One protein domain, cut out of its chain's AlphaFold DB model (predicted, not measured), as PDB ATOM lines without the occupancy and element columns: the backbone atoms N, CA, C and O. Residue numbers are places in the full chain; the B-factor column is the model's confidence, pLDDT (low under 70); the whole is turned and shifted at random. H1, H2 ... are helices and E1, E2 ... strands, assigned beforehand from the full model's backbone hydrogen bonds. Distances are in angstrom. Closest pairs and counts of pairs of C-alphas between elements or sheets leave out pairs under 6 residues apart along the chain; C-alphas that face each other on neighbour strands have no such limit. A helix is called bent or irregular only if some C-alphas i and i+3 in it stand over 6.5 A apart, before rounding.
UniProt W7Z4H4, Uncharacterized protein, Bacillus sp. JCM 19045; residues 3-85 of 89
ATOM      1  N   GLU A   3     176.785 149.519 231.415       57.94
ATOM      2  CA  GLU A   3     175.594 149.982 230.680       57.94
ATOM      3  C   GLU A   3     175.891 150.445 229.248       57.94
ATOM      4  O   GLU A   3     175.092 150.234 228.339       57.94
ATOM      5  N   GLN A   4     177.065 151.039 229.023       60.06
ATOM      6  CA  GLN A   4     177.431 151.578 227.712       60.06
ATOM      7  C   GLN A   4     177.787 150.478 226.699       60.06
ATOM      8  O   GLN A   4     177.490 150.623 225.515       60.06
ATOM      9  N   ALA A   5     178.347 149.355 227.160       61.50
ATOM     10  CA  ALA A   5     178.708 148.228 226.298       61.50
ATOM     11  C   ALA A   5     177.466 147.547 225.696       61.50
ATOM     12  O   ALA A   5     177.416 147.271 224.499       61.50
ATOM     13  N   ASN A   6     176.423 147.358 226.509       73.12
ATOM     14  CA  ASN A   6     175.185 146.707 226.074       73.12
ATOM     15  C   ASN A   6     174.411 147.567 225.066       73.12
ATOM     16  O   ASN A   6     173.791 147.044 224.143       73.12
ATOM     17  N   ARG A   7     174.484 148.895 225.215       77.00
ATOM     18  CA  ARG A   7     173.812 149.847 224.326       77.00
ATOM     19  C   ARG A   7     174.426 149.854 222.922       77.00
ATOM     20  O   ARG A   7     173.683 149.908 221.949       77.00
ATOM     21  N   GLY A   8     175.751 149.731 222.812       83.06
ATOM     22  CA  GLY A   8     176.438 149.624 221.518       83.06
ATOM     23  C   GLY A   8     176.097 148.335 220.766       83.06
ATOM     24  O   GLY A   8     175.808 148.377 219.572       83.06
ATOM     25  N   ILE A   9     176.049 147.204 221.477       86.50
ATOM     26  CA  ILE A   9     175.679 145.903 220.895       86.50
ATOM     27  C   ILE A   9     174.227 145.917 220.402       86.50
ATOM     28  O   ILE A   9     173.953 145.479 219.288       86.50
ATOM     29  N   LEU A  10     173.302 146.473 221.190       87.38
ATOM     30  CA  LEU A  10     171.896 146.603 220.796       87.38
ATOM     31  C   LEU A  10     171.717 147.460 219.537       87.38
ATOM     32  O   LEU A  10     170.933 147.097 218.664       87.38
ATOM     33  N   ILE A  11     172.466 148.559 219.413       88.88
ATOM     34  CA  ILE A  11     172.430 149.412 218.216       88.88
ATOM     35  C   ILE A  11     172.965 148.653 216.994       88.88
ATOM     36  O   ILE A  11     172.352 148.712 215.932       88.88
ATOM     37  N   ALA A  12     174.057 147.899 217.136       89.31
ATOM     38  CA  ALA A  12     174.609 147.103 216.038       89.31
ATOM     39  C   ALA A  12     173.625 146.022 215.552       89.31
ATOM     40  O   ALA A  12     173.442 145.852 214.347       89.31
ATOM     41  N   ILE A  13     172.941 145.341 216.479       90.81
ATOM     42  CA  ILE A  13     171.903 144.353 216.148       90.81
ATOM     43  C   ILE A  13     170.742 145.024 215.407       90.81
ATOM     44  O   ILE A  13     170.304 144.514 214.378       90.81
ATOM     45  N   LEU A  14     170.271 146.178 215.889       91.19
ATOM     46  CA  LEU A  14     169.187 146.928 215.252       91.19
ATOM     47  C   LEU A  14     169.542 147.313 213.806       91.19
ATOM     48  O   LEU A  14     168.735 147.115 212.902       91.19
ATOM     49  N   VAL A  15     170.757 147.820 213.581       91.06
ATOM     50  CA  VAL A  15     171.238 148.194 212.243       91.06
ATOM     51  C   VAL A  15     171.308 146.973 211.325       91.06
ATOM     52  O   VAL A  15     170.819 147.042 210.199       91.06
ATOM     53  N   CYS A  16     171.830 145.839 211.800       89.81
ATOM     54  CA  CYS A  16     171.831 144.597 211.022       89.81
ATOM     55  C   CYS A  16     170.414 144.139 210.655       89.81
ATOM     56  O   CYS A  16     170.183 143.757 209.511       89.81
ATOM     57  N   LEU A  17     169.454 144.205 211.582       87.81
ATOM     58  CA  LEU A  17     168.063 143.829 211.306       87.81
ATOM     59  C   LEU A  17     167.419 144.741 210.254       87.81
ATOM     60  O   LEU A  17     166.737 144.246 209.362       87.81
ATOM     61  N   ILE A  18     167.685 146.049 210.307       86.19
ATOM     62  CA  ILE A  18     167.213 147.002 209.291       86.19
ATOM     63  C   ILE A  18     167.817 146.668 207.920       86.19
ATOM     64  O   ILE A  18     167.088 146.630 206.933       86.19
ATOM     65  N   ILE A  19     169.118 146.368 207.853       83.12
ATOM     66  CA  ILE A  19     169.791 145.986 206.600       83.12
ATOM     67  C   ILE A  19     169.235 144.669 206.048       83.12
ATOM     68  O   ILE A  19     169.058 144.558 204.843       83.12
ATOM     69  N   ILE A  20     168.914 143.689 206.897       80.19
ATOM     70  CA  ILE A  20     168.310 142.418 206.463       80.19
ATOM     71  C   ILE A  20     166.906 142.643 205.885       80.19
ATOM     72  O   ILE A  20     166.567 142.049 204.866       80.19
ATOM     73  N   ILE A  21     166.100 143.510 206.506       72.44
ATOM     74  CA  ILE A  21     164.753 143.837 206.015       72.44
ATOM     75  C   ILE A  21     164.833 144.603 204.688       72.44
ATOM     76  O   ILE A  21     164.106 144.276 203.754       72.44
ATOM     77  N   LEU A  22     165.735 145.582 204.581       69.94
ATOM     78  CA  LEU A  22     165.913 146.381 203.363       69.94
ATOM     79  C   LEU A  22     166.617 145.609 202.237       69.94
ATOM     80  O   LEU A  22     166.366 145.871 201.069       69.94
ATOM     81  N   GLY A  23     167.492 144.659 202.567       60.78
ATOM     82  CA  GLY A  23     168.243 143.860 201.598       60.78
ATOM     83  C   GLY A  23     167.445 142.712 200.979       60.78
ATOM     84  O   GLY A  23     167.919 142.096 200.028       60.78
ATOM     85  N   ARG A  24     166.243 142.419 201.492       55.56
ATOM     86  CA  ARG A  24     165.403 141.302 201.035       55.56
ATOM     87  C   ARG A  24     164.576 141.595 199.779       55.56
ATOM     88  O   ARG A  24     163.794 140.746 199.377       55.56
ATOM     89  N   THR A  25     164.710 142.771 199.168       53.34
ATOM     90  CA  THR A  25     163.829 143.203 198.067       53.34
ATOM     91  C   THR A  25     164.263 142.738 196.677       53.34
ATOM     92  O   THR A  25     163.625 143.121 195.707       53.34
ATOM     93  N   ASN A  26     165.344 141.961 196.554       50.34
ATOM     94  CA  ASN A  26     165.934 141.633 195.251       50.34
ATOM     95  C   ASN A  26     166.080 140.125 195.017       50.34
ATOM     96  O   ASN A  26     166.977 139.721 194.275       50.34
ATOM     97  N   GLU A  27     165.263 139.280 195.651       55.12
ATOM     98  CA  GLU A  27     165.144 137.926 195.108       55.12
ATOM     99  C   GLU A  27     164.467 138.052 193.736       55.12
ATOM    100  O   GLU A  27     163.407 138.678 193.655       55.12
ATOM    101  N   PRO A  28     165.088 137.559 192.646       53.09
ATOM    102  CA  PRO A  28     164.395 137.476 191.372       53.09
ATOM    103  C   PRO A  28     163.157 136.625 191.623       53.09
ATOM    104  O   PRO A  28     163.279 135.498 192.107       53.09
ATOM    105  N   TYR A  29     161.979 137.200 191.390       57.84
ATOM    106  CA  TYR A  29     160.720 136.484 191.516       57.84
ATOM    107  C   TYR A  29     160.790 135.291 190.567       57.84
ATOM    108  O   TYR A  29     160.721 135.437 189.350       57.84
ATOM    109  N   HIS A  30     161.042 134.110 191.125       59.91
ATOM    110  CA  HIS A  30     161.081 132.890 190.348       59.91
ATOM    111  C   HIS A  30     159.662 132.344 190.342       59.91
ATOM    112  O   HIS A  30     159.246 131.680 191.290       59.91
ATOM    113  N   TYR A  31     158.920 132.701 189.298       67.94
ATOM    114  CA  TYR A  31     157.527 132.317 189.125       67.94
ATOM    115  C   TYR A  31     157.438 130.814 188.869       67.94
ATOM    116  O   TYR A  31     157.567 130.340 187.739       67.94
ATOM    117  N   GLN A  32     157.274 130.049 189.948       71.31
ATOM    118  CA  GLN A  32     157.304 128.585 189.914       71.31
ATOM    119  C   GLN A  32     156.167 128.007 189.060       71.31
ATOM    120  O   GLN A  32     156.347 126.968 188.425       71.31
ATOM    121  N   ASP A  33     155.040 128.718 189.011       79.44
ATOM    122  CA  ASP A  33     153.834 128.325 188.284       79.44
ATOM    123  C   ASP A  33     153.665 129.070 186.951       79.44
ATOM    124  O   ASP A  33     152.602 129.002 186.332       79.44
ATOM    125  N   PHE A  34     154.708 129.760 186.469       83.62
ATOM    126  CA  PHE A  34     154.651 130.410 185.165       83.62
ATOM    127  C   PHE A  34     154.439 129.362 184.057       83.62
ATOM    128  O   PHE A  34     155.234 128.421 183.922       83.62
ATOM    129  N   PRO A  35     153.387 129.495 183.236       82.12
ATOM    130  CA  PRO A  35     153.052 128.475 182.257       82.12
ATOM    131  C   PRO A  35     154.101 128.411 181.143       82.12
ATOM    132  O   PRO A  35     154.461 129.412 180.528       82.12
ATOM    133  N   GLN A  36     154.563 127.195 180.838       75.81
ATOM    134  CA  GLN A  36     155.543 126.962 179.767       75.81
ATOM    135  C   GLN A  36     154.948 127.074 178.357       75.81
ATOM    136  O   GLN A  36     155.685 127.215 177.381       75.81
ATOM    137  N   SER A  37     153.624 126.981 178.240       76.50
ATOM    138  CA  SER A  37     152.892 127.060 176.979       76.50
ATOM    139  C   SER A  37     151.569 127.777 177.192       76.50
ATOM    140  O   SER A  37     150.884 127.519 178.181       76.50
ATOM    141  N   ILE A  38     151.203 128.639 176.249       82.06
ATOM    142  CA  ILE A  38     149.992 129.456 176.307       82.06
ATOM    143  C   ILE A  38     149.248 129.264 174.994       82.06
ATOM    144  O   ILE A  38     149.842 129.362 173.920       82.06
ATOM    145  N   GLU A  39     147.957 128.967 175.092       79.81
ATOM    146  CA  GLU A  39     147.074 128.922 173.933       79.81
ATOM    147  C   GLU A  39     146.656 130.347 173.563       79.81
ATOM    148  O   GLU A  39     146.196 131.119 174.405       79.81
ATOM    149  N   THR A  40     146.835 130.705 172.296       81.88
ATOM    150  CA  THR A  40     146.430 131.995 171.734       81.88
ATOM    151  C   THR A  40     145.139 131.856 170.934       81.88
ATOM    152  O   THR A  40     144.726 130.760 170.556       81.88
ATOM    153  N   TYR A  41     144.487 132.985 170.651       78.25
ATOM    154  CA  TYR A  41     143.252 133.004 169.864       78.25
ATOM    155  C   TYR A  41     143.464 132.552 168.414       78.25
ATOM    156  O   TYR A  41     142.543 132.005 167.807       78.25
ATOM    157  N   SER A  42     144.660 132.767 167.856       80.19
ATOM    158  CA  SER A  42     145.024 132.310 166.519       80.19
ATOM    159  C   SER A  42     146.316 131.496 166.527       80.19
ATOM    160  O   SER A  42     147.291 131.841 167.193       80.19
ATOM    161  N   ASN A  43     146.361 130.468 165.674       81.31
ATOM    162  CA  ASN A  43     147.569 129.681 165.400       81.31
ATOM    163  C   ASN A  43     148.684 130.503 164.724       81.31
ATOM    164  O   ASN A  43     149.806 130.023 164.596       81.31
ATOM    165  N   SER A  44     148.362 131.700 164.218       84.06
ATOM    166  CA  SER A  44     149.338 132.632 163.642       84.06
ATOM    167  C   SER A  44     150.040 133.498 164.684       84.06
ATOM    168  O   SER A  44     150.993 134.193 164.339       84.06
ATOM    169  N   ASP A  45     149.525 133.534 165.912       88.81
ATOM    170  CA  ASP A  45     150.061 134.404 166.949       88.81
ATOM    171  C   ASP A  45     151.376 133.827 167.458       88.81
ATOM    172  O   ASP A  45     151.533 132.617 167.628       88.81
ATOM    173  N   THR A  46     152.342 134.706 167.689       88.81
ATOM    174  CA  THR A  46     153.640 134.314 168.227       88.81
ATOM    175  C   THR A  46     153.768 134.820 169.650       88.81
ATOM    176  O   THR A  46     153.558 136.003 169.916       88.81
ATOM    177  N   VAL A  47     154.115 133.914 170.562       89.31
ATOM    178  CA  VAL A  47     154.294 134.218 171.980       89.31
ATOM    179  C   VAL A  47     155.778 134.197 172.309       89.31
ATOM    180  O   VAL A  47     156.472 133.223 172.016       89.31
ATOM    181  N   PHE A  48     156.258 135.262 172.942       87.19
ATOM    182  CA  PHE A  48     157.639 135.384 173.390       87.19
ATOM    183  C   PHE A  48     157.683 135.657 174.896       87.19
ATOM    184  O   PHE A  48     156.961 136.541 175.363       87.19
ATOM    185  N   PRO A  49     158.530 134.954 175.666       87.44
ATOM    186  CA  PRO A  49     158.778 135.317 177.055       87.44
ATOM    187  C   PRO A  49     159.536 136.650 177.124       87.44
ATOM    188  O   PRO A  49     160.443 136.905 176.326       87.44
ATOM    189  N   PHE A  50     159.174 137.498 178.085       84.19
ATOM    190  CA  PHE A  50     159.813 138.789 178.322       84.19
ATOM    191  C   PHE A  50     160.036 139.006 179.820       84.19
ATOM    192  O   PHE A  50     159.119 139.350 180.558       84.19
ATOM    193  N   GLY A  51     161.277 138.830 180.271       83.19
ATOM    194  CA  GLY A  51     161.580 138.813 181.702       83.19
ATOM    195  C   GLY A  51     161.068 137.541 182.380       83.19
ATOM    196  O   GLY A  51     160.855 136.527 181.714       83.19
ATOM    197  N   ASP A  52     160.899 137.608 183.699       83.44
ATOM    198  CA  ASP A  52     160.549 136.445 184.525       83.44
ATOM    199  C   ASP A  52     159.029 136.239 184.653       83.44
ATOM    200  O   ASP A  52     158.582 135.146 184.986       83.44
ATOM    201  N   ASP A  53     158.240 137.283 184.380       87.12
ATOM    202  CA  ASP A  53     156.817 137.353 184.723       87.12
ATOM    203  C   ASP A  53     155.930 137.842 183.583       87.12
ATOM    204  O   ASP A  53     154.745 138.088 183.795       87.12
ATOM    205  N   LYS A  54     156.473 138.044 182.379       88.81
ATOM    206  CA  LYS A  54     155.701 138.594 181.260       88.81
ATOM    207  C   LYS A  54     155.848 137.773 180.006       88.81
ATOM    208  O   LYS A  54     156.855 137.111 179.751       88.81
ATOM    209  N   ILE A  55     154.829 137.908 179.177       90.62
ATOM    210  CA  ILE A  55     154.846 137.456 177.799       90.62
ATOM    211  C   ILE A  55     154.460 138.593 176.867       90.62
ATOM    212  O   ILE A  55     153.744 139.529 177.231       90.62
ATOM    213  N   ILE A  56     154.918 138.466 175.634       89.25
ATOM    214  CA  ILE A  56     154.518 139.289 174.508       89.25
ATOM    215  C   ILE A  56     153.778 138.381 173.536       89.25
ATOM    216  O   ILE A  56     154.317 137.355 173.126       89.25
ATOM    217  N   ILE A  57     152.573 138.780 173.143       89.81
ATOM    218  CA  ILE A  57     151.823 138.158 172.054       89.81
ATOM    219  C   ILE A  57     151.871 139.108 170.864       89.81
ATOM    220  O   ILE A  57     151.430 140.254 170.963       89.81
ATOM    221  N   TYR A  58     152.413 138.625 169.752       88.31
ATOM    222  CA  TYR A  58     152.429 139.326 168.474       88.31
ATOM    223  C   TYR A  58     151.477 138.630 167.507       88.31
ATOM    224  O   TYR A  58     151.647 137.438 167.231       88.31
ATOM    225  N   ASN A  59     150.478 139.352 167.004       86.12
ATOM    226  CA  ASN A  59     149.522 138.796 166.053       86.12
ATOM    227  C   ASN A  59     149.898 139.125 164.599       86.12
ATOM    228  O   ASN A  59     150.742 139.973 164.307       86.12
ATOM    229  N   SER A  60     149.244 138.445 163.658       80.88
ATOM    230  CA  SER A  60     149.474 138.654 162.220       80.88
ATOM    231  C   SER A  60     149.010 140.023 161.703       80.88
ATOM    232  O   SER A  60     149.436 140.433 160.623       80.88
ATOM    233  N   ALA A  61     148.177 140.737 162.467       82.44
ATOM    234  CA  ALA A  61     147.751 142.104 162.179       82.44
ATOM    235  C   ALA A  61     148.784 143.156 162.620       82.44
ATOM    236  O   ALA A  61     148.575 144.338 162.384       82.44
ATOM    237  N   GLY A  62     149.911 142.743 163.211       81.19
ATOM    238  CA  GLY A  62     150.964 143.643 163.677       81.19
ATOM    239  C   GLY A  62     150.708 144.257 165.049       81.19
ATOM    240  O   GLY A  62     151.475 145.123 165.465       81.19
ATOM    241  N   GLU A  63     149.680 143.799 165.762       83.69
ATOM    242  CA  GLU A  63     149.409 144.226 167.128       83.69
ATOM    243  C   GLU A  63     150.289 143.450 168.109       83.69
ATOM    244  O   GLU A  63     150.422 142.220 168.052       83.69
ATOM    245  N   MET A  64     150.864 144.185 169.058       86.38
ATOM    246  CA  MET A  64     151.659 143.634 170.149       86.38
ATOM    247  C   MET A  64     150.919 143.825 171.472       86.38
ATOM    248  O   MET A  64     150.636 144.955 171.862       86.38
ATOM    249  N   THR A  65     150.656 142.732 172.189       87.19
ATOM    250  CA  THR A  65     150.065 142.762 173.536       87.19
ATOM    251  C   THR A  65     151.063 142.235 174.557       87.19
ATOM    252  O   THR A  65     151.672 141.188 174.346       87.19
ATOM    253  N   VAL A  66     151.214 142.941 175.679       88.75
ATOM    254  CA  VAL A  66     152.070 142.512 176.796       88.75
ATOM    255  C   VAL A  66     151.197 142.100 177.972       88.75
ATOM    256  O   VAL A  66     150.364 142.887 178.432       88.75
ATOM    257  N   LEU A  67     151.415 140.884 178.467       89.19
ATOM    258  CA  LEU A  67     150.699 140.334 179.616       89.19
ATOM    259  C   LEU A  67     151.670 140.051 180.770       89.19
ATOM    260  O   LEU A  67     152.776 139.573 180.528       89.19
ATOM    261  N   GLN A  68     151.248 140.330 182.003       89.38
ATOM    262  CA  GLN A  68     151.919 139.952 183.248       89.38
ATOM    263  C   GLN A  68     151.281 138.707 183.817       89.38
ATOM    264  O   GLN A  68     150.063 138.593 183.801       89.38
ATOM    265  N   TRP A  69     152.080 137.827 184.386       89.69
ATOM    266  CA  TRP A  69     151.591 136.757 185.225       89.69
ATOM    267  C   TRP A  69     151.270 137.283 186.628       89.69
ATOM    268  O   TRP A  69     152.137 137.840 187.306       89.69
ATOM    269  N   ASP A  70     150.029 137.088 187.054       87.44
ATOM    270  CA  ASP A  70     149.584 137.279 188.428       87.44
ATOM    271  C   ASP A  70     149.530 135.915 189.135       87.44
ATOM    272  O   ASP A  70     148.741 135.040 188.773       87.44
ATOM    273  N   GLU A  71     150.371 135.728 190.154       83.75
ATOM    274  CA  GLU A  71     150.408 134.498 190.955       83.75
ATOM    275  C   GLU A  71     149.189 134.331 191.859       83.75
ATOM    276  O   GLU A  71     148.783 133.196 192.111       83.75
ATOM    277  N   GLU A  72     148.594 135.425 192.343       86.69
ATOM    278  CA  GLU A  72     147.463 135.354 193.274       86.69
ATOM    279  C   GLU A  72     146.250 134.733 192.582       86.69
ATOM    280  O   GLU A  72     145.566 133.873 193.144       86.69
ATOM    281  N   THR A  73     146.019 135.135 191.334       89.00
ATOM    282  CA  THR A  73     144.931 134.607 190.510       89.00
ATOM    283  C   THR A  73     145.366 133.448 189.615       89.00
ATOM    284  O   THR A  73     144.505 132.735 189.101       89.00
ATOM    285  N   SER A  74     146.676 133.225 189.456       87.94
ATOM    286  CA  SER A  74     147.252 132.307 188.464       87.94
ATOM    287  C   SER A  74     146.748 132.609 187.047       87.94
ATOM    288  O   SER A  74     146.355 131.707 186.300       87.94
ATOM    289  N   THR A  75     146.702 133.896 186.689       88.38
ATOM    290  CA  THR A  75     146.233 134.361 185.375       88.38
ATOM    291  C   THR A  75     147.164 135.394 184.751       88.38
ATOM    292  O   THR A  75     148.017 135.978 185.411       88.38
ATOM    293  N   PHE A  76     147.006 135.611 183.443       89.19
ATOM    294  CA  PHE A  76     147.685 136.691 182.741       89.19
ATOM    295  C   PHE A  76     146.834 137.962 182.727       89.19
ATOM    296  O   PHE A  76     145.738 137.974 182.163       89.19
ATOM    297  N   GLU A  77     147.376 139.050 183.260       89.19
ATOM    298  CA  GLU A  77     146.779 140.381 183.216       89.19
ATOM    299  C   GLU A  77     147.424 141.239 182.126       89.19
ATOM    300  O   GLU A  77     148.640 141.251 181.939       89.19
ATOM    301  N   LYS A  78     146.614 141.998 181.385       83.31
ATOM    302  CA  LYS A  78     147.115 142.885 180.331       83.31
ATOM    303  C   LYS A  78     147.722 144.151 180.940       83.31
ATOM    304  O   LYS A  78     147.016 144.918 181.584       83.31
ATOM    305  N   ILE A  79     149.013 144.389 180.691       78.69
ATOM    306  CA  ILE A  79     149.739 145.551 181.242       78.69
ATOM    307  C   ILE A  79     149.725 146.734 180.279       78.69
ATOM    308  O   ILE A  79     149.635 147.887 180.692       78.69
ATOM    309  N   ILE A  80     149.883 146.454 178.987       72.62
ATOM    310  CA  ILE A  80     150.053 147.474 177.956       72.62
ATOM    311  C   ILE A  80     148.972 147.262 176.907       72.62
ATOM    312  O   ILE A  80     148.745 146.135 176.450       72.62
ATOM    313  N   ASP A  81     148.287 148.351 176.561       63.69
ATOM    314  CA  ASP A  81     147.313 148.337 175.481       63.69
ATOM    315  C   ASP A  81     147.996 148.038 174.148       63.69
ATOM    316  O   ASP A  81     149.151 148.397 173.935       63.69
ATOM    317  N   SER A  82     147.307 147.305 173.282       62.81
ATOM    318  CA  SER A  82     147.869 146.802 172.033       62.81
ATOM    319  C   SER A  82     148.448 147.947 171.202       62.81
ATOM    320  O   SER A  82     147.720 148.866 170.830       62.81
ATOM    321  N   TYR A  83     149.749 147.899 170.914       63.44
ATOM    322  CA  TYR A  83     150.356 148.831 169.968       63.44
ATOM    323  C   TYR A  83     150.069 148.327 168.557       63.44
ATOM    324  O   TYR A  83     150.606 147.295 168.156       63.44
ATOM    325  N   ASP A  84     149.210 149.040 167.835       58.72
ATOM    326  CA  ASP A  84     148.993 148.838 166.406       58.72
ATOM    327  C   ASP A  84     150.045 149.659 165.647       58.72
ATOM    328  O   ASP A  84     150.036 150.892 165.672       58.72
ATOM    329  N   TYR A  85     151.011 148.977 165.029       56.72
ATOM    330  CA  TYR A  85     152.127 149.621 164.328       56.72
ATOM    331  C   TYR A  85     151.694 150.267 162.992       56.72
ATOM    332  O   TYR A  85     152.513 150.901 162.331       56.72
TER     333      TYR A  85
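AT A GLANCE: This is residues 3 to 85 of the 89 residues of an uncharacterized protein of Bacillus sp. JCM 19045 (UniProt W7Z4H4). A single long helix, H1, sticks out like a stalk from a small head, a strongly twisted sheet of four strands with a long loop running along it. H1 lies off one end of the head, and the loop, residues 27 to 45, leads from the helix to the start of E1 near the head's far end. The printed part has 83 residues, with one named helix followed by four named strands, E1 to E4; the sheet's order is E1 - E2 - E3 - E4, all antiparallel, and the class is mixed, helices and strands. The whole is extended, a rod spanning 74 by 26 by 18 A, with a radius of gyration of the C-alphas of 22.1 A; the helix makes much of that length.

IN THESE COORDINATES: H1 covers residues 3 to 26 and measures 37.7 A, from C-alpha 3 at (175.594, 149.982, 230.680) to C-alpha 26 at (165.934, 141.633, 195.251). H1 is irregular: C-alphas 23 and 26 are 7.1 A apart. E1 covers residues 46 to 50 and begins with C-alpha 46 at (153.640, 134.314, 168.227); its length is 12.7 A. E2, residues 54 to 58, measures 13.2 A. E3, residues 63 to 70, measures 22.4 A. E4, residues 75 to 84, measures 24.0 A, bends by 60 degrees at residue 79 and ends with C-alpha 84 at (148.993, 148.838, 166.406).

HOW THE PARTS SIT: In H1, 18 of 20 O i to N i+4 pairs are within hydrogen-bond range. H1 is not on the sheet, and it is apart from E2, E3 and E4. The four strands form a meander, each strand the antiparallel neighbour of the one before. E1 and E2 are a hairpin at 153 degrees between their directions, with N 48 and O 56 at 2.9 A and N 56 and O 48 at 2.8 A, within hydrogen-bond range. E2 and E3 are a hairpin at 158 degrees, with N 57 and O 65 within range at 2.8 A. E3 and E4 are a hairpin at 160 degrees, with N 70 and O 75 at 2.8 A and, past the bend, N 83 and O 64 at 3.2 A, both within range. E1 and E4 are the edge strands and are apart.

THE WHOLE: The two C-alphas farthest apart, those of Glu 3 and Ala 61, are 74.4 A apart. Residues 3 to 27, of which 3 to 26 belong to H1, stand free; without them the body has 58 residues and spans 32 by 21 by 19 A. The printed part has no cut. The link from H1 to E1 is long, 19 residues, and the three links between the strands are tight. The mean pLDDT of the printed part is 79.2, and the model's confidence is low, under 70, at residues 3 to 5, 22 to 31 and 81 to 85.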